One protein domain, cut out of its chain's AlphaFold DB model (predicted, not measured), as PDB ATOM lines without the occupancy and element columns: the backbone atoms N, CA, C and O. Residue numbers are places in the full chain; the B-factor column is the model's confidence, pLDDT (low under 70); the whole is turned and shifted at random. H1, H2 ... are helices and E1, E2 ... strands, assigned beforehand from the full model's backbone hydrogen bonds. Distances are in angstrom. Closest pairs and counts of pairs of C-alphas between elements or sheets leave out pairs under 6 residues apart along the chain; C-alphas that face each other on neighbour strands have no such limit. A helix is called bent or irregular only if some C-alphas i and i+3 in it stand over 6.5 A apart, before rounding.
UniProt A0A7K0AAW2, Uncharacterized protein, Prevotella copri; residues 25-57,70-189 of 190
ATOM      1  N   LYS A  25      24.219 -19.701 -24.297       51.25
ATOM      2  CA  LYS A  25      24.938 -18.444 -24.620       51.25
ATOM      3  C   LYS A  25      24.049 -17.396 -25.307       51.25
ATOM      4  O   LYS A  25      23.937 -16.278 -24.819       51.25
ATOM      5  N   VAL A  26      23.369 -17.793 -26.387       56.53
ATOM      6  CA  VAL A  26      22.490 -16.922 -27.197       56.53
ATOM      7  C   VAL A  26      21.320 -16.377 -26.372       56.53
ATOM      8  O   VAL A  26      20.980 -15.204 -26.475       56.53
ATOM      9  N   GLN A  27      20.748 -17.201 -25.487       60.81
ATOM     10  CA  GLN A  27      19.630 -16.780 -24.640       60.81
ATOM     11  C   GLN A  27      20.013 -15.645 -23.678       60.81
ATOM     12  O   GLN A  27      19.201 -14.756 -23.443       60.81
ATOM     13  N   ARG A  28      21.244 -15.636 -23.149       74.25
ATOM     14  CA  ARG A  28      21.692 -14.608 -22.195       74.25
ATOM     15  C   ARG A  28      22.048 -13.286 -22.874       74.25
ATOM     16  O   ARG A  28      21.728 -12.234 -22.332       74.25
ATOM     17  N   GLU A  29      22.666 -13.331 -24.054       77.31
ATOM     18  CA  GLU A  29      22.947 -12.128 -24.858       77.31
ATOM     19  C   GLU A  29      21.639 -11.495 -25.360       77.31
ATOM     20  O   GLU A  29      21.430 -10.298 -25.180       77.31
ATOM     21  N   GLY A  30      20.690 -12.314 -25.828       85.50
ATOM     22  CA  GLY A  30      19.348 -11.851 -26.192       85.50
ATOM     23  C   GLY A  30      18.570 -11.247 -25.014       85.50
ATOM     24  O   GLY A  30      17.946 -10.198 -25.163       85.50
ATOM     25  N   GLN A  31      18.634 -11.850 -23.820       88.62
ATOM     26  CA  GLN A  31      18.025 -11.279 -22.609       88.62
ATOM     27  C   GLN A  31      18.656  -9.941 -22.216       88.62
ATOM     28  O   GLN A  31      17.930  -9.006 -21.874       88.62
ATOM     29  N   LEU A  32      19.987  -9.832 -22.296       89.81
ATOM     30  CA  LEU A  32      20.698  -8.579 -22.054       89.81
ATOM     31  C   LEU A  32      20.263  -7.506 -23.060       89.81
ATOM     32  O   LEU A  32      19.882  -6.414 -22.648       89.81
ATOM     33  N   GLN A  33      20.220  -7.825 -24.355       93.25
ATOM     34  CA  GLN A  33      19.764  -6.898 -25.392       93.25
ATOM     35  C   GLN A  33      18.338  -6.404 -25.136       93.25
ATOM     36  O   GLN A  33      18.078  -5.201 -25.195       93.25
ATOM     37  N   ILE A  34      17.416  -7.312 -24.797       91.62
ATOM     38  CA  ILE A  34      16.036  -6.959 -24.440       91.62
ATOM     39  C   ILE A  34      16.016  -6.013 -23.235       91.62
ATOM     40  O   ILE A  34      15.289  -5.020 -23.262       91.62
ATOM     41  N   ALA A  35      16.807  -6.290 -22.194       90.12
ATOM     42  CA  ALA A  35      16.891  -5.443 -21.007       90.12
ATOM     43  C   ALA A  35      17.423  -4.037 -21.337       90.12
ATOM     44  O   ALA A  35      16.811  -3.050 -20.927       90.12
ATOM     45  N   CYS A  36      18.490  -3.942 -22.137       95.62
ATOM     46  CA  CYS A  36      19.081  -2.681 -22.587       95.62
ATOM     47  C   CYS A  36      18.086  -1.841 -23.403       95.62
ATOM     48  O   CYS A  36      17.823  -0.683 -23.072       95.62
ATOM     49  N   VAL A  37      17.460  -2.436 -24.426       95.06
ATOM     50  CA  VAL A  37      16.460  -1.755 -25.270       95.06
ATOM     51  C   VAL A  37      15.249  -1.327 -24.443       95.06
ATOM     52  O   VAL A  37      14.749  -0.211 -24.596       95.06
ATOM     53  N   ARG A  38      14.778  -2.190 -23.536       88.94
ATOM     54  CA  ARG A  38      13.669  -1.879 -22.628       88.94
ATOM     55  C   ARG A  38      13.993  -0.683 -21.742       88.94
ATOM     56  O   ARG A  38      13.169   0.224 -21.641       88.94
ATOM     57  N   TRP A  39      15.154  -0.692 -21.091       94.69
ATOM     58  CA  TRP A  39      15.583   0.405 -20.231       94.69
ATOM     59  C   TRP A  39      15.689   1.706 -21.030       94.69
ATOM     60  O   TRP A  39      15.109   2.708 -20.617       94.69
ATOM     61  N   PHE A  40      16.315   1.677 -22.212       95.50
ATOM     62  CA  PHE A  40      16.492   2.870 -23.041       95.50
ATOM     63  C   PHE A  40      15.156   3.509 -23.409       95.50
ATOM     64  O   PHE A  40      14.965   4.703 -23.209       95.50
ATOM     65  N   ARG A  41      14.198   2.703 -23.879       90.75
ATOM     66  CA  ARG A  41      12.861   3.184 -24.258       90.75
ATOM     67  C   ARG A  41      12.107   3.809 -23.085       90.75
ATOM     68  O   ARG A  41      11.334   4.736 -23.296       90.75
ATOM     69  N   LEU A  42      12.320   3.303 -21.869       84.81
ATOM     70  CA  LEU A  42      11.715   3.859 -20.657       84.81
ATOM     71  C   LEU A  42      12.386   5.166 -20.214       84.81
ATOM     72  O   LEU A  42      11.694   6.037 -19.702       84.81
ATOM     73  N   GLN A  43      13.706   5.300 -20.372       90.94
ATOM     74  CA  GLN A  43      14.439   6.499 -19.945       90.94
ATOM     75  C   GLN A  43      14.402   7.635 -20.974       90.94
ATOM     76  O   GLN A  43      14.313   8.799 -20.599       90.94
ATOM     77  N   TYR A  44      14.460   7.302 -22.264       92.38
ATOM     78  CA  TYR A  44      14.583   8.250 -23.371       92.38
ATOM     79  C   TYR A  44      13.485   8.019 -24.425       92.38
ATOM     80  O   TYR A  44      13.791   7.701 -25.576       92.38
ATOM     81  N   PRO A  45      12.194   8.170 -24.069       88.19
ATOM     82  CA  PRO A  45      11.080   7.841 -24.963       88.19
ATOM     83  C   PRO A  45      11.090   8.646 -26.270       88.19
ATOM     84  O   PRO A  45      10.781   8.089 -27.316       88.19
ATOM     85  N   ALA A  46      11.523   9.911 -26.239       89.75
ATOM     86  CA  ALA A  46      11.638  10.749 -27.436       89.75
ATOM     87  C   ALA A  46      12.693  10.254 -28.441       89.75
ATOM     88  O   ALA A  46      12.629  10.573 -29.622       89.75
ATOM     89  N   PHE A  47      13.654   9.454 -27.977       93.69
ATOM     90  CA  PHE A  47      14.791   8.977 -28.763       93.69
ATOM     91  C   PHE A  47      14.679   7.484 -29.093       93.69
ATOM     92  O   PHE A  47      15.592   6.919 -29.692       93.69
ATOM     93  N   SER A  48      13.582   6.820 -28.707       91.12
ATOM     94  CA  SER A  48      13.414   5.362 -28.801       91.12
ATOM     95  C   SER A  48      13.629   4.809 -30.210       91.12
ATOM     96  O   SER A  48      14.161   3.709 -30.348       91.12
ATOM     97  N   THR A  49      13.229   5.562 -31.235       91.44
ATOM     98  CA  THR A  49      13.376   5.195 -32.651       91.44
ATOM     99  C   THR A  49      14.830   5.264 -33.124       91.44
ATOM    100  O   THR A  49      15.197   4.581 -34.075       91.44
ATOM    101  N   LEU A  50      15.676   6.047 -32.450       96.25
ATOM    102  CA  LEU A  50      17.086   6.208 -32.811       96.25
ATOM    103  C   LEU A  50      17.986   5.120 -32.219       96.25
ATOM    104  O   LEU A  50      19.105   4.973 -32.701       96.25
ATOM    105  N   LEU A  51      17.519   4.355 -31.221       97.69
ATOM    106  CA  LEU A  51      18.196   3.144 -30.750       97.69
ATOM    107  C   LEU A  51      17.554   1.898 -31.372       97.69
ATOM    108  O   LEU A  51      16.447   1.501 -30.997       97.69
ATOM    109  N   PHE A  52      18.277   1.226 -32.262       96.12
ATOM    110  CA  PHE A  52      17.782   0.032 -32.944       96.12
ATOM    111  C   PHE A  52      18.844  -1.061 -33.057       96.12
ATOM    112  O   PHE A  52      20.046  -0.809 -33.027       96.12
ATOM    113  N   HIS A  53      18.371  -2.299 -33.193       95.25
ATOM    114  CA  HIS A  53      19.198  -3.445 -33.547       95.25
ATOM    115  C   HIS A  53      19.218  -3.575 -35.077       95.25
ATOM    116  O   HIS A  53      18.158  -3.821 -35.667       95.25
ATOM    117  N   PRO A  54      20.369  -3.395 -35.743       91.25
ATOM    118  CA  PRO A  54      20.478  -3.673 -37.166       91.25
ATOM    119  C   PRO A  54      20.379  -5.187 -37.363       91.25
ATOM    120  O   PRO A  54      21.239  -5.933 -36.901       91.25
ATOM    121  N   LYS A  55      19.332  -5.656 -38.048       80.81
ATOM    122  CA  LYS A  55      19.147  -7.085 -38.338       80.81
ATOM    123  C   LYS A  55      20.165  -7.543 -39.390       80.81
ATOM    124  O   LYS A  55      19.834  -7.674 -40.564       80.81
ATOM    125  N   ASN A  56      21.407  -7.735 -38.956       79.12
ATOM    126  CA  ASN A  56      22.561  -8.017 -39.807       79.12
ATOM    127  C   ASN A  56      23.157  -9.413 -39.573       79.12
ATOM    128  O   ASN A  56      24.305  -9.694 -39.922       79.12
ATOM    129  N   GLU A  57      22.378 -10.295 -38.952       70.25
ATOM    130  CA  GLU A  57      22.736 -11.690 -38.762       70.25
ATOM    131  C   GLU A  57      22.491 -12.466 -40.058       70.25
ATOM    132  O   GLU A  57      21.412 -12.430 -40.650       70.25
ATOM    133  N   ASN A  70      22.820 -12.749 -49.055       84.06
ATOM    134  CA  ASN A  70      23.104 -11.899 -47.896       84.06
ATOM    135  C   ASN A  70      24.213 -10.883 -48.202       84.06
ATOM    136  O   ASN A  70      24.045  -9.696 -47.938       84.06
ATOM    137  N   ALA A  71      25.317 -11.327 -48.807       83.25
ATOM    138  CA  ALA A  71      26.395 -10.436 -49.220       83.25
ATOM    139  C   ALA A  71      25.917  -9.398 -50.252       83.25
ATOM    140  O   ALA A  71      26.189  -8.210 -50.096       83.25
ATOM    141  N   ALA A  72      25.152  -9.820 -51.264       87.12
ATOM    142  CA  ALA A  72      24.598  -8.934 -52.288       87.12
ATOM    143  C   ALA A  72      23.551  -7.949 -51.733       87.12
ATOM    144  O   ALA A  72      23.426  -6.837 -52.235       87.12
ATOM    145  N   SER A  73      22.819  -8.332 -50.686       87.56
ATOM    146  CA  SER A  73      21.860  -7.483 -49.972       87.56
ATOM    147  C   SER A  73      22.516  -6.558 -48.942       87.56
ATOM    148  O   SER A  73      21.810  -5.817 -48.264       87.56
ATOM    149  N   GLY A  74      23.847  -6.578 -48.819       88.88
ATOM    150  CA  GLY A  74      24.583  -5.674 -47.937       88.88
ATOM    151  C   GLY A  74      24.693  -6.147 -46.490       88.88
ATOM    152  O   GLY A  74      24.910  -5.321 -45.607       88.88
ATOM    153  N   VAL A  75      24.568  -7.452 -46.221       89.75
ATOM    154  CA  VAL A  75      24.838  -7.988 -44.882       89.75
ATOM    155  C   VAL A  75      26.316  -7.802 -44.544       89.75
ATOM    156  O   VAL A  75      27.196  -8.274 -45.266       89.75
ATOM    157  N   VAL A  76      26.594  -7.138 -43.420       90.69
ATOM    158  CA  VAL A  76      27.958  -6.812 -42.972       90.69
ATOM    159  C   VAL A  76      28.292  -7.583 -41.691       90.69
ATOM    160  O   VAL A  76      27.751  -7.285 -40.624       90.69
ATOM    161  N   PRO A  77      29.220  -8.552 -41.740       89.50
ATOM    162  CA  PRO A  77      29.632  -9.277 -40.547       89.50
ATOM    163  C   PRO A  77      30.255  -8.351 -39.493       89.50
ATOM    164  O   PRO A  77      31.163  -7.579 -39.794       89.50
ATOM    165  N   GLY A  78      29.826  -8.501 -38.238       91.81
ATOM    166  CA  GLY A  78      30.433  -7.818 -37.092       91.81
ATOM    167  C   GLY A  78      29.886  -6.425 -36.777       91.81
ATOM    168  O   GLY A  78      30.485  -5.737 -35.955       91.81
ATOM    169  N   VAL A  79      28.773  -6.019 -37.396       95.44
ATOM    170  CA  VAL A  79      28.010  -4.837 -36.959       95.44
ATOM    171  C   VAL A  79      27.607  -4.992 -35.483       95.44
ATOM    172  O   VAL A  79      27.236  -6.101 -35.097       95.44
ATOM    173  N   PRO A  80      27.696  -3.924 -34.662       96.19
ATOM    174  CA  PRO A  80      27.320  -3.968 -33.251       96.19
ATOM    175  C   PRO A  80      25.844  -4.323 -33.057       96.19
ATOM    176  O   PRO A  80      24.996  -3.969 -33.878       96.19
ATOM    177  N   ASP A  81      25.537  -4.957 -31.926       95.56
ATOM    178  CA  ASP A  81      24.185  -5.417 -31.591       95.56
ATOM    179  C   ASP A  81      23.160  -4.281 -31.515       95.56
ATOM    180  O   ASP A  81      21.999  -4.476 -31.866       95.56
ATOM    181  N   LEU A  82      23.559  -3.089 -31.068       97.88
ATOM    182  CA  LEU A  82      22.698  -1.907 -31.025       97.88
ATOM    183  C   LEU A  82      23.407  -0.691 -31.622       97.88
ATOM    184  O   LEU A  82      24.607  -0.496 -31.438       97.88
ATOM    185  N   ILE A  83      22.643   0.160 -32.299       98.56
ATOM    186  CA  ILE A  83      23.095   1.451 -32.819       98.56
ATOM    187  C   ILE A  83      22.189   2.535 -32.256       98.56
ATOM    188  O   ILE A  83      20.970   2.439 -32.378       98.56
ATOM    189  N   LEU A  84      22.793   3.568 -31.668       98.56
ATOM    190  CA  LEU A  84      22.152   4.833 -31.340       98.56
ATOM    191  C   LEU A  84      22.567   5.884 -32.376       98.56
ATOM    192  O   LEU A  84      23.695   6.385 -32.363       98.56
ATOM    193  N   ALA A  85      21.642   6.212 -33.273       98.00
ATOM    194  CA  ALA A  85      21.818   7.183 -34.349       98.00
ATOM    195  C   ALA A  85      21.572   8.620 -33.857       98.00
ATOM    196  O   ALA A  85      20.624   9.285 -34.270       98.00
ATOM    197  N   LEU A  86      22.415   9.079 -32.933       97.25
ATOM    198  CA  LEU A  86      22.381  10.432 -32.383       97.25
ATOM    199  C   LEU A  86      23.816  10.965 -32.265       97.25
ATOM    200  O   LEU A  86      24.663  10.254 -31.713       97.25
ATOM    201  N   PRO A  87      24.124  12.178 -32.753       96.25
ATOM    202  CA  PRO A  87      25.448  12.754 -32.579       96.25
ATOM    203  C   PRO A  87      25.706  13.157 -31.121       96.25
ATOM    204  O   PRO A  87      24.800  13.580 -30.401       96.25
ATOM    205  N   SER A  88      26.961  13.044 -30.697       95.62
ATOM    206  CA  SER A  88      27.421  13.393 -29.348       95.62
ATOM    207  C   SER A  88      28.791  14.043 -29.406       95.62
ATOM    208  O   SER A  88      29.623  13.685 -30.229       95.62
ATOM    209  N   MET A  89      29.063  14.951 -28.487       93.69
ATOM    210  CA  MET A  89      30.344  15.629 -28.335       93.69
ATOM    211  C   MET A  89      31.393  14.652 -27.789       93.69
ATOM    212  O   MET A  89      31.110  13.904 -26.848       93.69
ATOM    213  N   LYS A  90      32.597  14.615 -28.380       90.44
ATOM    214  CA  LYS A  90      33.655  13.678 -27.947       90.44
ATOM    215  C   LYS A  90      34.241  14.037 -26.586       90.44
ATOM    216  O   LYS A  90      34.596  13.142 -25.822       90.44
ATOM    217  N   ASP A  91      34.338  15.328 -26.297       84.62
ATOM    218  CA  ASP A  91      34.911  15.883 -25.069       84.62
ATOM    219  C   ASP A  91      33.910  15.940 -23.900       84.62
ATOM    220  O   ASP A  91      34.262  16.358 -22.798       84.62
ATOM    221  N   GLY A  92      32.665  15.515 -24.136       80.25
ATOM    222  CA  GLY A  92      31.592  15.522 -23.147       80.25
ATOM    223  C   GLY A  92      30.980  16.898 -22.876       80.25
ATOM    224  O   GLY A  92      30.122  17.004 -22.001       80.25
ATOM    225  N   LYS A  93      31.395  17.953 -23.588       70.75
ATOM    226  CA  LYS A  93      30.947  19.322 -23.325       70.75
ATOM    227  C   LYS A  93      29.783  19.696 -24.228       70.75
ATOM    228  O   LYS A  93      29.861  19.556 -25.441       70.75
ATOM    229  N   THR A  94      28.716  20.231 -23.644       66.19
ATOM    230  CA  THR A  94      27.553  20.738 -24.379       66.19
ATOM    231  C   THR A  94      27.472  22.261 -24.231       66.19
ATOM    232  O   THR A  94      27.411  22.788 -23.124       66.19
ATOM    233  N   GLY A  95      27.487  22.993 -25.353       62.62
ATOM    234  CA  GLY A  95      27.270  24.448 -25.383       62.62
ATOM    235  C   GLY A  95      28.511  25.367 -25.396       62.62
ATOM    236  O   GLY A  95      29.613  24.972 -25.037       62.62
ATOM    237  N   ILE A  96      28.236  26.594 -25.875       56.06
ATOM    238  CA  ILE A  96      29.018  27.833 -26.123       56.06
ATOM    239  C   ILE A  96      30.458  27.701 -26.667       56.06
ATOM    240  O   ILE A  96      31.418  27.503 -25.933       56.06
ATOM    241  N   ILE A  97      30.535  27.969 -27.981       60.16
ATOM    242  CA  ILE A  97      31.666  28.422 -28.815       60.16
ATOM    243  C   ILE A  97      32.952  27.614 -28.626       60.16
ATOM    244  O   ILE A  97      33.923  28.067 -28.026       60.16
ATOM    245  N   TYR A  98      32.971  26.432 -29.237       59.06
ATOM    246  CA  TYR A  98      34.222  25.781 -29.605       59.06
ATOM    247  C   TYR A  98      34.458  26.009 -31.092       59.06
ATOM    248  O   TYR A  98      33.593  25.715 -31.920       59.06
ATOM    249  N   GLU A  99      35.627  26.535 -31.434       62.59
ATOM    250  CA  GLU A  99      36.129  26.449 -32.797       62.59
ATOM    251  C   GLU A  99      36.444  24.969 -33.070       62.59
ATOM    252  O   GLU A  99      37.267  24.369 -32.384       62.59
ATOM    253  N   ASN A 100      35.749  24.368 -34.041       71.44
ATOM    254  CA  ASN A 100      35.883  22.962 -34.455       71.44
ATOM    255  C   ASN A 100      35.510  21.916 -33.379       71.44
ATOM    256  O   ASN A 100      36.366  21.139 -32.953       71.44
ATOM    257  N   PRO A 101      34.233  21.839 -32.956       77.56
ATOM    258  CA  PRO A 101      33.797  20.810 -32.020       77.56
ATOM    259  C   PRO A 101      33.998  19.408 -32.604       77.56
ATOM    260  O   PRO A 101      33.513  19.089 -33.692       77.56
ATOM    261  N   GLU A 102      34.677  18.541 -31.856       87.50
ATOM    262  CA  GLU A 102      34.773  17.136 -32.221       87.50
ATOM    263  C   GLU A 102      33.498  16.389 -31.834       87.50
ATOM    264  O   GLU A 102      33.114  16.325 -30.663       87.50
ATOM    265  N   VAL A 103      32.879  15.747 -32.821       91.69
ATOM    266  CA  VAL A 103      31.655  14.967 -32.639       91.69
ATOM    267  C   VAL A 103      31.885  13.489 -32.938       91.69
ATOM    268  O   VAL A 103      32.683  13.113 -33.798       91.69
ATOM    269  N   TYR A 104      31.161  12.645 -32.218       97.00
ATOM    270  CA  TYR A 104      30.780  11.317 -32.657       97.00
ATOM    271  C   TYR A 104      29.488  11.415 -33.464       97.00
ATOM    272  O   TYR A 104      28.527  12.038 -33.015       97.00
ATOM    273  N   PHE A 105      29.437  10.764 -34.625       96.94
ATOM    274  CA  PHE A 105      28.239  10.764 -35.479       96.94
ATOM    275  C   PHE A 105      27.147   9.785 -35.017       96.94
ATOM    276  O   PHE A 105      26.011   9.840 -35.478       96.94
ATOM    277  N   GLY A 106      27.488   8.885 -34.097       97.88
ATOM    278  CA  GLY A 106      26.601   7.865 -33.558       97.88
ATOM    279  C   GLY A 106      27.361   6.916 -32.639       97.88
ATOM    280  O   GLY A 106      28.598   6.916 -32.601       97.88
ATOM    281  N   LEU A 107      26.614   6.085 -31.919       98.62
ATOM    282  CA  LEU A 107      27.149   5.104 -30.982       98.62
ATOM    283  C   LEU A 107      26.765   3.689 -31.421       98.62
ATOM    284  O   LEU A 107      25.590   3.349 -31.492       98.62
ATOM    285  N   GLY A 108      27.770   2.856 -31.677       98.56
ATOM    286  CA  GLY A 108      27.627   1.407 -31.791       98.56
ATOM    287  C   GLY A 108      27.859   0.741 -30.438       98.56
ATOM    288  O   GLY A 108      28.828   1.064 -29.752       98.56
ATOM    289  N   ILE A 109      26.988  -0.183 -30.049       98.38
ATOM    290  CA  ILE A 109      27.049  -0.902 -28.779       98.38
ATOM    291  C   ILE A 109      27.052  -2.399 -29.061       98.38
ATOM    292  O   ILE A 109      26.079  -2.961 -29.554       98.38
ATOM    293  N   GLU A 110      28.159  -3.033 -28.721       96.94
ATOM    294  CA  GLU A 110      28.354  -4.471 -28.790       96.94
ATOM    295  C   GLU A 110      28.104  -5.081 -27.415       96.94
ATOM    296  O   GLU A 110      28.711  -4.679 -26.422       96.94
ATOM    297  N   LEU A 111      27.215  -6.059 -27.357       94.25
ATOM    298  CA  LEU A 111      26.809  -6.753 -26.154       94.25
ATOM    299  C   LEU A 111      27.558  -8.077 -26.051       94.25
ATOM    300  O   LEU A 111      27.592  -8.901 -26.963       94.25
ATOM    301  N   LYS A 112      28.160  -8.318 -24.889       90.44
ATOM    302  CA  LYS A 112      28.819  -9.591 -24.602       90.44
ATOM    303  C   LYS A 112      28.513 -10.045 -23.195       90.44
ATOM    304  O   LYS A 112      29.115  -9.576 -22.242       90.44
ATOM    305  N   TYR A 113      27.634 -11.029 -23.049       79.38
ATOM    306  CA  TYR A 113      27.310 -11.525 -21.715       79.38
ATOM    307  C   TYR A 113      28.526 -12.181 -21.027       79.38
ATOM    308  O   TYR A 113      29.085 -13.162 -21.530       79.38
ATOM    309  N   GLY A 114      28.891 -11.682 -19.841       68.50
ATOM    310  CA  GLY A 114      29.944 -12.241 -18.987       68.50
ATOM    311  C   GLY A 114      31.380 -11.904 -19.420       68.50
ATOM    312  O   GLY A 114      31.618 -11.230 -20.419       68.50
ATOM    313  N   LYS A 115      32.374 -12.372 -18.648       64.88
ATOM    314  CA  LYS A 115      33.798 -12.003 -18.824       64.88
ATOM    315  C   LYS A 115      34.527 -12.764 -19.938       64.88
ATOM    316  O   LYS A 115      35.526 -12.279 -20.452       64.88
ATOM    317  N   THR A 116      34.050 -13.948 -20.313       68.38
ATOM    318  CA  THR A 116      34.750 -14.855 -21.245       68.38
ATOM    319  C   THR A 116      34.289 -14.722 -22.696       68.38
ATOM    320  O   THR A 116      34.924 -15.260 -23.601       68.38
ATOM    321  N   ASN A 117      33.192 -14.004 -22.946       77.56
ATOM    322  CA  ASN A 117      32.670 -13.791 -24.289       77.56
ATOM    323  C   ASN A 117      33.368 -12.583 -24.928       77.56
ATOM    324  O   ASN A 117      33.098 -11.446 -24.558       77.56
ATOM    325  N   ASN A 118      34.300 -12.823 -25.845       86.44
ATOM    326  CA  ASN A 118      35.071 -11.765 -26.498       86.44
ATOM    327  C   ASN A 118      34.545 -11.461 -27.901       86.44
ATOM    328  O   ASN A 118      33.878 -12.291 -28.520       86.44
ATOM    329  N   GLN A 119      34.882 -10.274 -28.407       91.75
ATOM    330  CA  GLN A 119      34.609  -9.905 -29.792       91.75
ATOM    331  C   GLN A 119      35.302 -10.871 -30.762       91.75
ATOM    332  O   GLN A 119      36.482 -11.200 -30.602       91.75
ATOM    333  N   SER A 120      34.571 -11.277 -31.795       91.38
ATOM    334  CA  SER A 120      35.097 -12.007 -32.946       91.38
ATOM    335  C   SER A 120      36.035 -11.137 -33.795       91.38
ATOM    336  O   SER A 120      36.072  -9.911 -33.665       91.38
ATOM    337  N   ALA A 121      36.779 -11.764 -34.713       93.81
ATOM    338  CA  ALA A 121      37.641 -11.044 -35.653       93.81
ATOM    339  C   ALA A 121      36.854 -10.039 -36.519       93.81
ATOM    340  O   ALA A 121      37.297  -8.908 -36.704       93.81
ATOM    341  N   ASN A 122      35.657 -10.419 -36.981       93.75
ATOM    342  CA  ASN A 122      34.796  -9.542 -37.778       93.75
ATOM    343  C   ASN A 122      34.296  -8.336 -36.973       93.75
ATOM    344  O   ASN A 122      34.297  -7.227 -37.495       93.75
ATOM    345  N   GLN A 123      33.942  -8.525 -35.697       95.38
ATOM    346  CA  GLN A 123      33.512  -7.431 -34.814       95.38
ATOM    347  C   GLN A 123      34.642  -6.430 -34.558       95.38
ATOM    348  O   GLN A 123      34.439  -5.227 -34.687       95.38
ATOM    349  N   LYS A 124      35.865  -6.911 -34.294       96.69
ATOM    350  CA  LYS A 124      37.044  -6.037 -34.151       96.69
ATOM    351  C   LYS A 124      37.353  -5.277 -35.439       96.69
ATOM    352  O   LYS A 124      37.664  -4.089 -35.396       96.69
ATOM    353  N   ARG A 125      37.249  -5.952 -36.591       97.25
ATOM    354  CA  ARG A 125      37.434  -5.321 -37.902       97.25
ATOM    355  C   ARG A 125      36.400  -4.221 -38.126       97.25
ATOM    356  O   ARG A 125      36.782  -3.109 -38.475       97.25
ATOM    357  N   PHE A 126      35.118  -4.513 -37.909       97.12
ATOM    358  CA  PHE A 126      34.043  -3.533 -38.049       97.12
ATOM    359  C   PHE A 126      34.254  -2.332 -37.124       97.12
ATOM    360  O   PHE A 126      34.205  -1.195 -37.587       97.12
ATOM    361  N   GLN A 127      34.572  -2.583 -35.849       98.12
ATOM    362  CA  GLN A 127      34.892  -1.542 -34.876       98.12
ATOM    363  C   GLN A 127      35.993  -0.603 -35.392       98.12
ATOM    364  O   GLN A 127      35.836   0.613 -35.302       98.12
ATOM    365  N   GLY A 128      37.077  -1.141 -35.961       98.38
ATOM    366  CA  GLY A 128      38.161  -0.333 -36.526       98.38
ATOM    367  C   GLY A 128      37.675   0.643 -37.601       98.38
ATOM    368  O   GLY A 128      37.944   1.840 -37.509       98.38
ATOM    369  N   TYR A 129      36.908   0.160 -38.585       98.50
ATOM    370  CA  TYR A 129      36.322   1.024 -39.620       98.50
ATOM    371  C   TYR A 129      35.344   2.051 -39.039       98.50
ATOM    372  O   TYR A 129      35.412   3.226 -39.390       98.50
ATOM    373  N   TRP A 130      34.472   1.625 -38.124       98.06
ATOM    374  CA  TRP A 130      33.468   2.469 -37.473       98.06
ATOM    375  C   TRP A 130      34.104   3.640 -36.714       98.06
ATOM    376  O   TRP A 130      33.728   4.796 -36.905       98.06
ATOM    377  N   GLN A 131      35.126   3.355 -35.904       97.62
ATOM    378  CA  GLN A 131      35.844   4.377 -35.142       97.62
ATOM    379  C   GLN A 131      36.669   5.298 -36.047       97.62
ATOM    380  O   GLN A 131      36.688   6.506 -35.825       97.62
ATOM    381  N   SER A 132      37.289   4.752 -37.097       97.56
ATOM    382  CA  SER A 132      38.045   5.549 -38.077       97.56
ATOM    383  C   SER A 132      37.145   6.521 -38.845       97.56
ATOM    384  O   SER A 132      37.582   7.603 -39.222       97.56
ATOM    385  N   ALA A 133      35.874   6.162 -39.036       97.31
ATOM    386  CA  ALA A 133      34.857   7.008 -39.650       97.31
ATOM    387  C   ALA A 133      34.234   8.042 -38.684       97.31
ATOM    388  O   ALA A 133      33.285   8.725 -39.060       97.31
ATOM    389  N   GLY A 134      34.733   8.166 -37.448       96.38
ATOM    390  CA  GLY A 134      34.277   9.177 -36.488       96.38
ATOM    391  C   GLY A 134      33.091   8.761 -35.618       96.38
ATOM    392  O   GLY A 134      32.470   9.611 -34.985       96.38
ATOM    393  N   TYR A 135      32.761   7.472 -35.539       98.31
ATOM    394  CA  TYR A 135      31.691   6.985 -34.667       98.31
ATOM    395  C   TYR A 135      32.235   6.420 -33.350       98.31
ATOM    396  O   TYR A 135      33.346   5.888 -33.278       98.31
ATOM    397  N   LYS A 136      31.433   6.483 -32.283       98.19
ATOM    398  CA  LYS A 136      31.768   5.843 -31.006       98.19
ATOM    399  C   LYS A 136      31.402   4.361 -31.060       98.19
ATOM    400  O   LYS A 136      30.370   3.992 -31.618       98.19
ATOM    401  N   TYR A 137      32.225   3.517 -30.450       98.44
ATOM    402  CA  TYR A 137      31.947   2.093 -30.265       98.44
ATOM    403  C   TYR A 137      32.147   1.732 -28.793       98.44
ATOM    404  O   TYR A 137      33.149   2.132 -28.200       98.44
ATOM    405  N   ALA A 138      31.211   0.992 -28.209       97.88
ATOM    406  CA  ALA A 138      31.263   0.558 -26.821       97.88
ATOM    407  C   ALA A 138      30.994  -0.943 -26.704       97.88
ATOM    408  O   ALA A 138      30.066  -1.464 -27.315       97.88
ATOM    409  N   LEU A 139      31.790  -1.622 -25.882       96.06
ATOM    410  CA  LEU A 139      31.573  -3.014 -25.502       96.06
ATOM    411  C   LEU A 139      30.909  -3.041 -24.124       96.06
ATOM    412  O   LEU A 139      31.531  -2.627 -23.150       96.06
ATOM    413  N   CYS A 140      29.679  -3.539 -24.037       94.62
ATOM    414  CA  CYS A 140      28.932  -3.648 -22.785       94.62
ATOM    415  C   CYS A 140      28.760  -5.120 -22.408       94.62
ATOM    416  O   CYS A 140      28.289  -5.933 -23.209       94.62
ATOM    417  N   ARG A 141      29.136  -5.483 -21.181       90.69
ATOM    418  CA  ARG A 141      29.060  -6.865 -20.684       90.69
ATOM    419  C   ARG A 141      27.922  -7.119 -19.707       90.69
ATOM    420  O   ARG A 141      27.671  -8.270 -19.333       90.69
ATOM    421  N   SER A 142      27.241  -6.053 -19.317       90.00
ATOM    422  CA  SER A 142      26.151  -6.030 -18.353       90.00
ATOM    423  C   SER A 142      25.132  -4.947 -18.731       90.00
ATOM    424  O   SER A 142      25.365  -4.153 -19.650       90.00
ATOM    425  N   LEU A 143      23.987  -4.928 -18.042       93.06
ATOM    426  CA  LEU A 143      23.024  -3.837 -18.190       93.06
ATOM    427  C   LEU A 143      23.602  -2.547 -17.595       93.06
ATOM    428  O   LEU A 143      23.367  -1.464 -18.118       93.06
ATOM    429  N   GLU A 144      24.381  -2.664 -16.527       93.06
ATOM    430  CA  GLU A 144      25.030  -1.558 -15.836       93.06
ATOM    431  C   GLU A 144      26.030  -0.843 -16.756       93.06
ATOM    432  O   GLU A 144      25.949   0.377 -16.895       93.06
ATOM    433  N   ASP A 145      26.870  -1.598 -17.477       95.31
ATOM    434  CA  ASP A 145      27.808  -1.067 -18.478       95.31
ATOM    435  C   ASP A 145      27.049  -0.279 -19.558       95.31
ATOM    436  O   ASP A 145      27.430   0.830 -19.932       95.31
ATOM    437  N   PHE A 146      25.939  -0.847 -20.049       97.19
ATOM    438  CA  PHE A 146      25.090  -0.201 -21.048       97.19
ATOM    439  C   PHE A 146      24.517   1.119 -20.528       97.19
ATOM    440  O   PHE A 146      24.563   2.132 -21.224       97.19
ATOM    441  N   ILE A 147      23.987   1.115 -19.303       97.31
ATOM    442  CA  ILE A 147      23.404   2.300 -18.670       97.31
ATOM    443  C   ILE A 147      24.451   3.401 -18.523       97.31
ATOM    444  O   ILE A 147      24.154   4.553 -18.833       97.31
ATOM    445  N   GLU A 148      25.653   3.064 -18.062       97.38
ATOM    446  CA  GLU A 148      26.745   4.022 -17.890       97.38
ATOM    447  C   GLU A 148      27.144   4.654 -19.227       97.38
ATOM    448  O   GLU A 148      27.108   5.879 -19.372       97.38
ATOM    449  N   VAL A 149      27.433   3.818 -20.230       98.00
ATOM    450  CA  VAL A 149      27.821   4.260 -21.575       98.00
ATOM    451  C   VAL A 149      26.753   5.161 -22.186       98.00
ATOM    452  O   VAL A 149      27.069   6.232 -22.704       98.00
ATOM    453  N   VAL A 150      25.488   4.741 -22.130       98.25
ATOM    454  CA  VAL A 150      24.394   5.496 -22.740       98.25
ATOM    455  C   VAL A 150      24.135   6.793 -21.990       98.25
ATOM    456  O   VAL A 150      23.952   7.814 -22.641       98.25
ATOM    457  N   LYS A 151      24.136   6.801 -20.651       97.69
ATOM    458  CA  LYS A 151      23.944   8.044 -19.889       97.69
ATOM    459  C   LYS A 151      25.017   9.070 -20.227       97.69
ATOM    460  O   LYS A 151      24.670  10.212 -20.517       97.69
ATOM    461  N   ALA A 152      26.284   8.655 -20.243       96.38
ATOM    462  CA  ALA A 152      27.392   9.529 -20.610       96.38
ATOM    463  C   ALA A 152      27.237  10.065 -22.043       96.38
ATOM    464  O   ALA A 152      27.399  11.259 -22.281       96.38
ATOM    465  N   TYR A 153      26.856   9.201 -22.990       97.56
ATOM    466  CA  TYR A 153      26.639   9.597 -24.382       97.56
ATOM    467  C   TYR A 153      25.454  10.562 -24.547       97.56
ATOM    468  O   TYR A 153      25.560  11.562 -25.243       97.56
ATOM    469  N   MET A 154      24.332  10.299 -23.874       96.12
ATOM    470  CA  MET A 154      23.136  11.145 -23.930       96.12
ATOM    471  C   MET A 154      23.353  12.499 -23.247       96.12
ATOM    472  O   MET A 154      22.820  13.500 -23.712       96.12
ATOM    473  N   GLN A 155      24.145  12.552 -22.173       94.69
ATOM    474  CA  GLN A 155      24.525  13.810 -21.523       94.69
ATOM    475  C   GLN A 155      25.388  14.690 -22.437       94.69
ATOM    476  O   GLN A 155      25.279  15.913 -22.394       94.69
ATOM    477  N   ALA A 156      26.218  14.059 -23.267       94.31
ATOM    478  CA  ALA A 156      27.068  14.717 -24.246       94.31
ATOM    479  C   ALA A 156      26.408  14.858 -25.629       94.31
ATOM    480  O   ALA A 156      27.086  15.251 -26.579       94.31
ATOM    481  N   ALA A 157      25.119  14.534 -25.776       94.00
ATOM    482  CA  ALA A 157      24.427  14.635 -27.053       94.00
ATOM    483  C   ALA A 157      24.498  16.066 -27.609       94.00
ATOM    484  O   ALA A 157      24.409  17.044 -26.863       94.00
ATOM    485  N   GLU A 158      24.659  16.190 -28.926       92.25
ATOM    486  CA  GLU A 158      24.724  17.501 -29.573       92.25
ATOM    487  C   GLU A 158      23.393  18.242 -29.363       92.25
ATOM    488  O   GLU A 158      22.320  17.723 -29.680       92.25
ATOM    489  N   ALA A 159      23.465  19.438 -28.774       90.25
ATOM    490  CA  ALA A 159      22.306  20.121 -28.205       90.25
ATOM    491  C   ALA A 159      21.223  20.441 -29.247       90.25
ATOM    492  O   ALA A 159      20.033  20.306 -28.957       90.25
ATOM    493  N   ASN A 160      21.613  20.829 -30.464       90.94
ATOM    494  CA  ASN A 160      20.670  21.151 -31.532       90.94
ATOM    495  C   ASN A 160      19.935  19.897 -32.027       90.94
ATOM    496  O   ASN A 160      18.710  19.904 -32.143       90.94
ATOM    497  N   ALA A 161      20.653  18.805 -32.291       92.62
ATOM    498  CA  ALA A 161      20.063  17.524 -32.665       92.62
ATOM    499  C   ALA A 161      19.147  16.990 -31.558       92.62
ATOM    500  O   ALA A 161      18.030  16.554 -31.843       92.62
ATOM    501  N   PHE A 162      19.583  17.073 -30.299       93.50
ATOM    502  CA  PHE A 162      18.796  16.642 -29.149       93.50
ATOM    503  C   PHE A 162      17.463  17.393 -29.058       93.50
ATOM    504  O   PHE A 162      16.405  16.768 -28.953       93.50
ATOM    505  N   GLU A 163      17.498  18.726 -29.155       93.50
ATOM    506  CA  GLU A 163      16.292  19.549 -29.064       93.50
ATOM    507  C   GLU A 163      15.370  19.356 -30.274       93.50
ATOM    508  O   GLU A 163      14.158  19.234 -30.110       93.50
ATOM    509  N   LYS A 164      15.924  19.220 -31.485       94.12
ATOM    510  CA  LYS A 164      15.136  18.913 -32.690       94.12
ATOM    511  C   LYS A 164      14.374  17.597 -32.566       94.12
ATOM    512  O   LYS A 164      13.195  17.552 -32.905       94.12
ATOM    513  N   VAL A 165      15.018  16.539 -32.065       93.38
ATOM    514  CA  VAL A 165      14.364  15.235 -31.858       93.38
ATOM    515  C   VAL A 165      13.274  15.338 -30.791       93.38
ATOM    516  O   VAL A 165      12.168  14.840 -30.995       93.38
ATOM    517  N   ARG A 166      13.542  16.031 -29.679       91.12
ATOM    518  CA  ARG A 166      12.550  16.254 -28.618       91.12
ATOM    519  C   ARG A 166      11.341  17.043 -29.121       91.12
ATOM    520  O   ARG A 166      10.208  16.638 -28.880       91.12
ATOM    521  N   SER A 167      11.584  18.135 -29.836       91.56
ATOM    522  CA  SER A 167      10.545  18.959 -30.450       91.56
ATOM    523  C   SER A 167       9.720  18.154 -31.457       91.56
ATOM    524  O   SER A 167       8.494  18.192 -31.403       91.56
ATOM    525  N   TYR A 168      10.369  17.350 -32.310       90.25
ATOM    526  CA  TYR A 168       9.682  16.451 -33.241       90.25
ATOM    527  C   TYR A 168       8.787  15.441 -32.510       90.25
ATOM    528  O   TYR A 168       7.643  15.236 -32.904       90.25
ATOM    529  N   HIS A 169       9.275  14.849 -31.419       86.50
ATOM    530  CA  HIS A 169       8.499  13.910 -30.611       86.50
ATOM    531  C   HIS A 169       7.264  14.547 -29.958       86.50
ATOM    532  O   HIS A 169       6.241  13.885 -29.831       86.50
ATOM    533  N   LEU A 170       7.343  15.813 -29.539       84.31
ATOM    534  CA  LEU A 170       6.224  16.505 -28.890       84.31
ATOM    535  C   LEU A 170       5.092  16.872 -29.858       84.31
ATOM    536  O   LEU A 170       3.945  16.960 -29.425       84.31
ATOM    537  N   ILE A 171       5.405  17.107 -31.135       83.94
ATOM    538  CA  ILE A 171       4.421  17.546 -32.141       83.94
ATOM    539  C   ILE A 171       3.865  16.405 -33.002       83.94
ATOM    540  O   ILE A 171       2.873  16.613 -33.694       83.94
ATOM    541  N   ASN A 172       4.486  15.219 -32.987       72.19
ATOM    542  CA  ASN A 172       4.036  14.065 -33.764       72.19
ATOM    543  C   ASN A 172       3.413  12.993 -32.866       72.19
ATOM    544  O   ASN A 172       3.971  12.593 -31.846       72.19
ATOM    545  N   ASP A 173       2.294  12.439 -33.329       59.12
ATOM    546  CA  ASP A 173       1.578  11.329 -32.693       59.12
ATOM    547  C   ASP A 173       2.373  10.003 -32.684       59.12
ATOM    548  O   ASP A 173       1.887   9.000 -32.167       59.12
ATOM    549  N   ASP A 174       3.623   9.984 -33.172       53.94
ATOM    550  CA  ASP A 174       4.594   8.870 -33.112       53.94
ATOM    551  C   ASP A 174       4.839   8.334 -31.692       53.94
ATOM    552  O   ASP A 174       5.394   7.244 -31.474       53.94
ATOM    553  N   THR A 175       4.364   9.073 -30.694       53.91
ATOM    554  CA  THR A 175       4.111   8.555 -29.362       53.91
ATOM    555  C   THR A 175       3.241   7.301 -29.357       53.91
ATOM    556  O   THR A 175       3.488   6.478 -28.501       53.91
ATOM    557  N   GLU A 176       2.267   7.074 -30.240       59.72
ATOM    558  CA  GLU A 176       1.323   5.951 -30.123       59.72
ATOM    559  C   GLU A 176       1.962   4.583 -30.371       59.72
ATOM    560  O   GLU A 176       1.759   3.672 -29.569       59.72
ATOM    561  N   HIS A 177       2.809   4.412 -31.392       66.19
ATOM    562  CA  HIS A 177       3.542   3.148 -31.566       66.19
ATOM    563  C   HIS A 177       4.509   2.909 -30.399       66.19
ATOM    564  O   HIS A 177       4.554   1.821 -29.820       66.19
ATOM    565  N   ASN A 178       5.238   3.949 -29.991       62.91
ATOM    566  CA  ASN A 178       6.144   3.876 -28.849       62.91
ATOM    567  C   ASN A 178       5.394   3.619 -27.534       62.91
ATOM    568  O   ASN A 178       5.821   2.775 -26.754       62.91
ATOM    569  N   LYS A 179       4.239   4.250 -27.315       64.56
ATOM    570  CA  LYS A 179       3.311   4.029 -26.196       64.56
ATOM    571  C   LYS A 179       2.766   2.612 -26.245       64.56
ATOM    572  O   LYS A 179       2.717   1.974 -25.208       64.56
ATOM    573  N   GLN A 180       2.405   2.068 -27.406       69.62
ATOM    574  CA  GLN A 180       1.966   0.675 -27.550       69.62
ATOM    575  C   GLN A 180       3.086  -0.307 -27.199       69.62
ATOM    576  O   GLN A 180       2.856  -1.275 -26.474       69.62
ATOM    577  N   VAL A 181       4.306  -0.052 -27.675       69.38
ATOM    578  CA  VAL A 181       5.496  -0.841 -27.344       69.38
ATOM    579  C   VAL A 181       5.803  -0.749 -25.847       69.38
ATOM    580  O   VAL A 181       5.974  -1.780 -25.198       69.38
ATOM    581  N   LEU A 182       5.797   0.453 -25.269       65.38
ATOM    582  CA  LEU A 182       5.979   0.695 -23.838       65.38
ATOM    583  C   LEU A 182       4.864   0.050 -23.008       65.38
ATOM    584  O   LEU A 182       5.149  -0.592 -22.006       65.38
ATOM    585  N   ASN A 183       3.612   0.115 -23.449       69.00
ATOM    586  CA  ASN A 183       2.469  -0.516 -22.795       69.00
ATOM    587  C   ASN A 183       2.575  -2.041 -22.826       69.00
ATOM    588  O   ASN A 183       2.287  -2.679 -21.817       69.00
ATOM    589  N   LYS A 184       3.031  -2.643 -23.931       72.12
ATOM    590  CA  LYS A 184       3.353  -4.082 -23.985       72.12
ATOM    591  C   LYS A 184       4.474  -4.430 -23.001       72.12
ATOM    592  O   LYS A 184       4.371  -5.401 -22.258       72.12
ATOM    593  N   ILE A 185       5.512  -3.598 -22.943       65.81
ATOM    594  CA  ILE A 185       6.632  -3.742 -22.006       65.81
ATOM    595  C   ILE A 185       6.175  -3.614 -20.538       65.81
ATOM    596  O   ILE A 185       6.687  -4.330 -19.677       65.81
ATOM    597  N   ILE A 186       5.255  -2.699 -20.226       64.44
ATOM    598  CA  ILE A 186       4.759  -2.423 -18.868       64.44
ATOM    599  C   ILE A 186       3.710  -3.455 -18.438       64.44
ATOM    600  O   ILE A 186       3.724  -3.877 -17.290       64.44
ATOM    601  N   LYS A 187       2.825  -3.919 -19.329       63.06
ATOM    602  CA  LYS A 187       1.815  -4.940 -18.995       63.06
ATOM    603  C   LYS A 187       2.436  -6.295 -18.641       63.06
ATOM    604  O   LYS A 187       1.911  -6.973 -17.770       63.06
ATOM    605  N   ASN A 188       3.599  -6.625 -19.201       53.47
ATOM    606  CA  ASN A 188       4.376  -7.822 -18.851       53.47
ATOM    607  C   ASN A 188       5.150  -7.708 -17.508       53.47
ATOM    608  O   ASN A 188       6.095  -8.461 -17.287       53.47
ATOM    609  N   LYS A 189       4.833  -6.730 -16.640       47.53
ATOM    610  CA  LYS A 189       5.367  -6.621 -15.260       47.53
ATOM    611  C   LYS A 189       4.471  -7.276 -14.194       47.53
ATOM    612  O   LYS A 189       4.849  -7.215 -13.027       47.53
TER     613      LYS A 189
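AT A GLANCE: This is residues 25 to 57 and 70 to 189 of the 190 residues of an uncharacterized protein of Prevotella copri (UniProt A0A7K0AAW2). A small sheet of three strands lies between helices in three layers, H3 on one face and H4 with H1 on the other. H5 and H6 lie off the sheet, H5 packing on H2. The printed part has 153 residues with six named helices and three named strands, in the order H1 H2 E1 E2 H3 E3 H4 H5 H6; the mixed sheet runs E1 E2 E3, and the class is mostly helix. It is compact, with a radius of gyration of the C-alphas of 16.3 A and spans of 46 by 42 by 35 A.

IN THESE COORDINATES: H1, residues 25 to 43, begins at C-alpha 25 (24.938, -18.444, -24.620) and is 27.5 A long. H2 is residues 45 to 50, E1 82 to 84, E2 107 to 111, H3 121 to 132, E3 136 to 140, H4 143 to 155, H5 159 to 171 and 18.5 A long, and H6 175 to 187, ending at C-alpha 187 (1.815, -4.940, -18.995). H2 is irregular: C-alphas 46 and 49 are 7.8 A apart.

HOW THE PARTS SIT: H1, the hub, is on the sheet and touches H4, closest C-alphas Cys 36 and Leu 143, 6.0 A. H1 only just touches H6, with 3 pairs of C-alphas within 8 A, closest Leu 42 and Leu 182, 7.3 A. H1 and H2 only just touch, only at the corner, closest C-alphas Arg 41 and Ser 48, 5.1 A. H2 touches H5, closest C-alphas Ala 46 and His 169, 5.5 A. E1 and E2 form an antiparallel hairpin, N 84 and O 107 at 2.8 A. E2, H3 and E3 form a strand-helix-strand unit, parallel strands joined through a helix, its crossover right-handed; N 108 and O 136 are 2.8 A apart. H3 and H4 are on opposite faces, at heights over the sheet of 9.8 A and 9.7 A. Every O i to N i+4 pair is within hydrogen-bond range in H1, H3, H4, H5 and H6; H2 has 0 of 2, and 2 of 3 O i to N i+3 pairs.

THE WHOLE: C-alphas Glu 99 and Asn 188, the two farthest apart, are 48.8 A apart. Residues 58 to 69 are not printed; C-alphas 57 and 70 are 9.1 A apart across the cut. The link E1 to E2 is long, with 22 residues. In the printed part, 28 residues have a pLDDT under 70, among them residues 173 to 183.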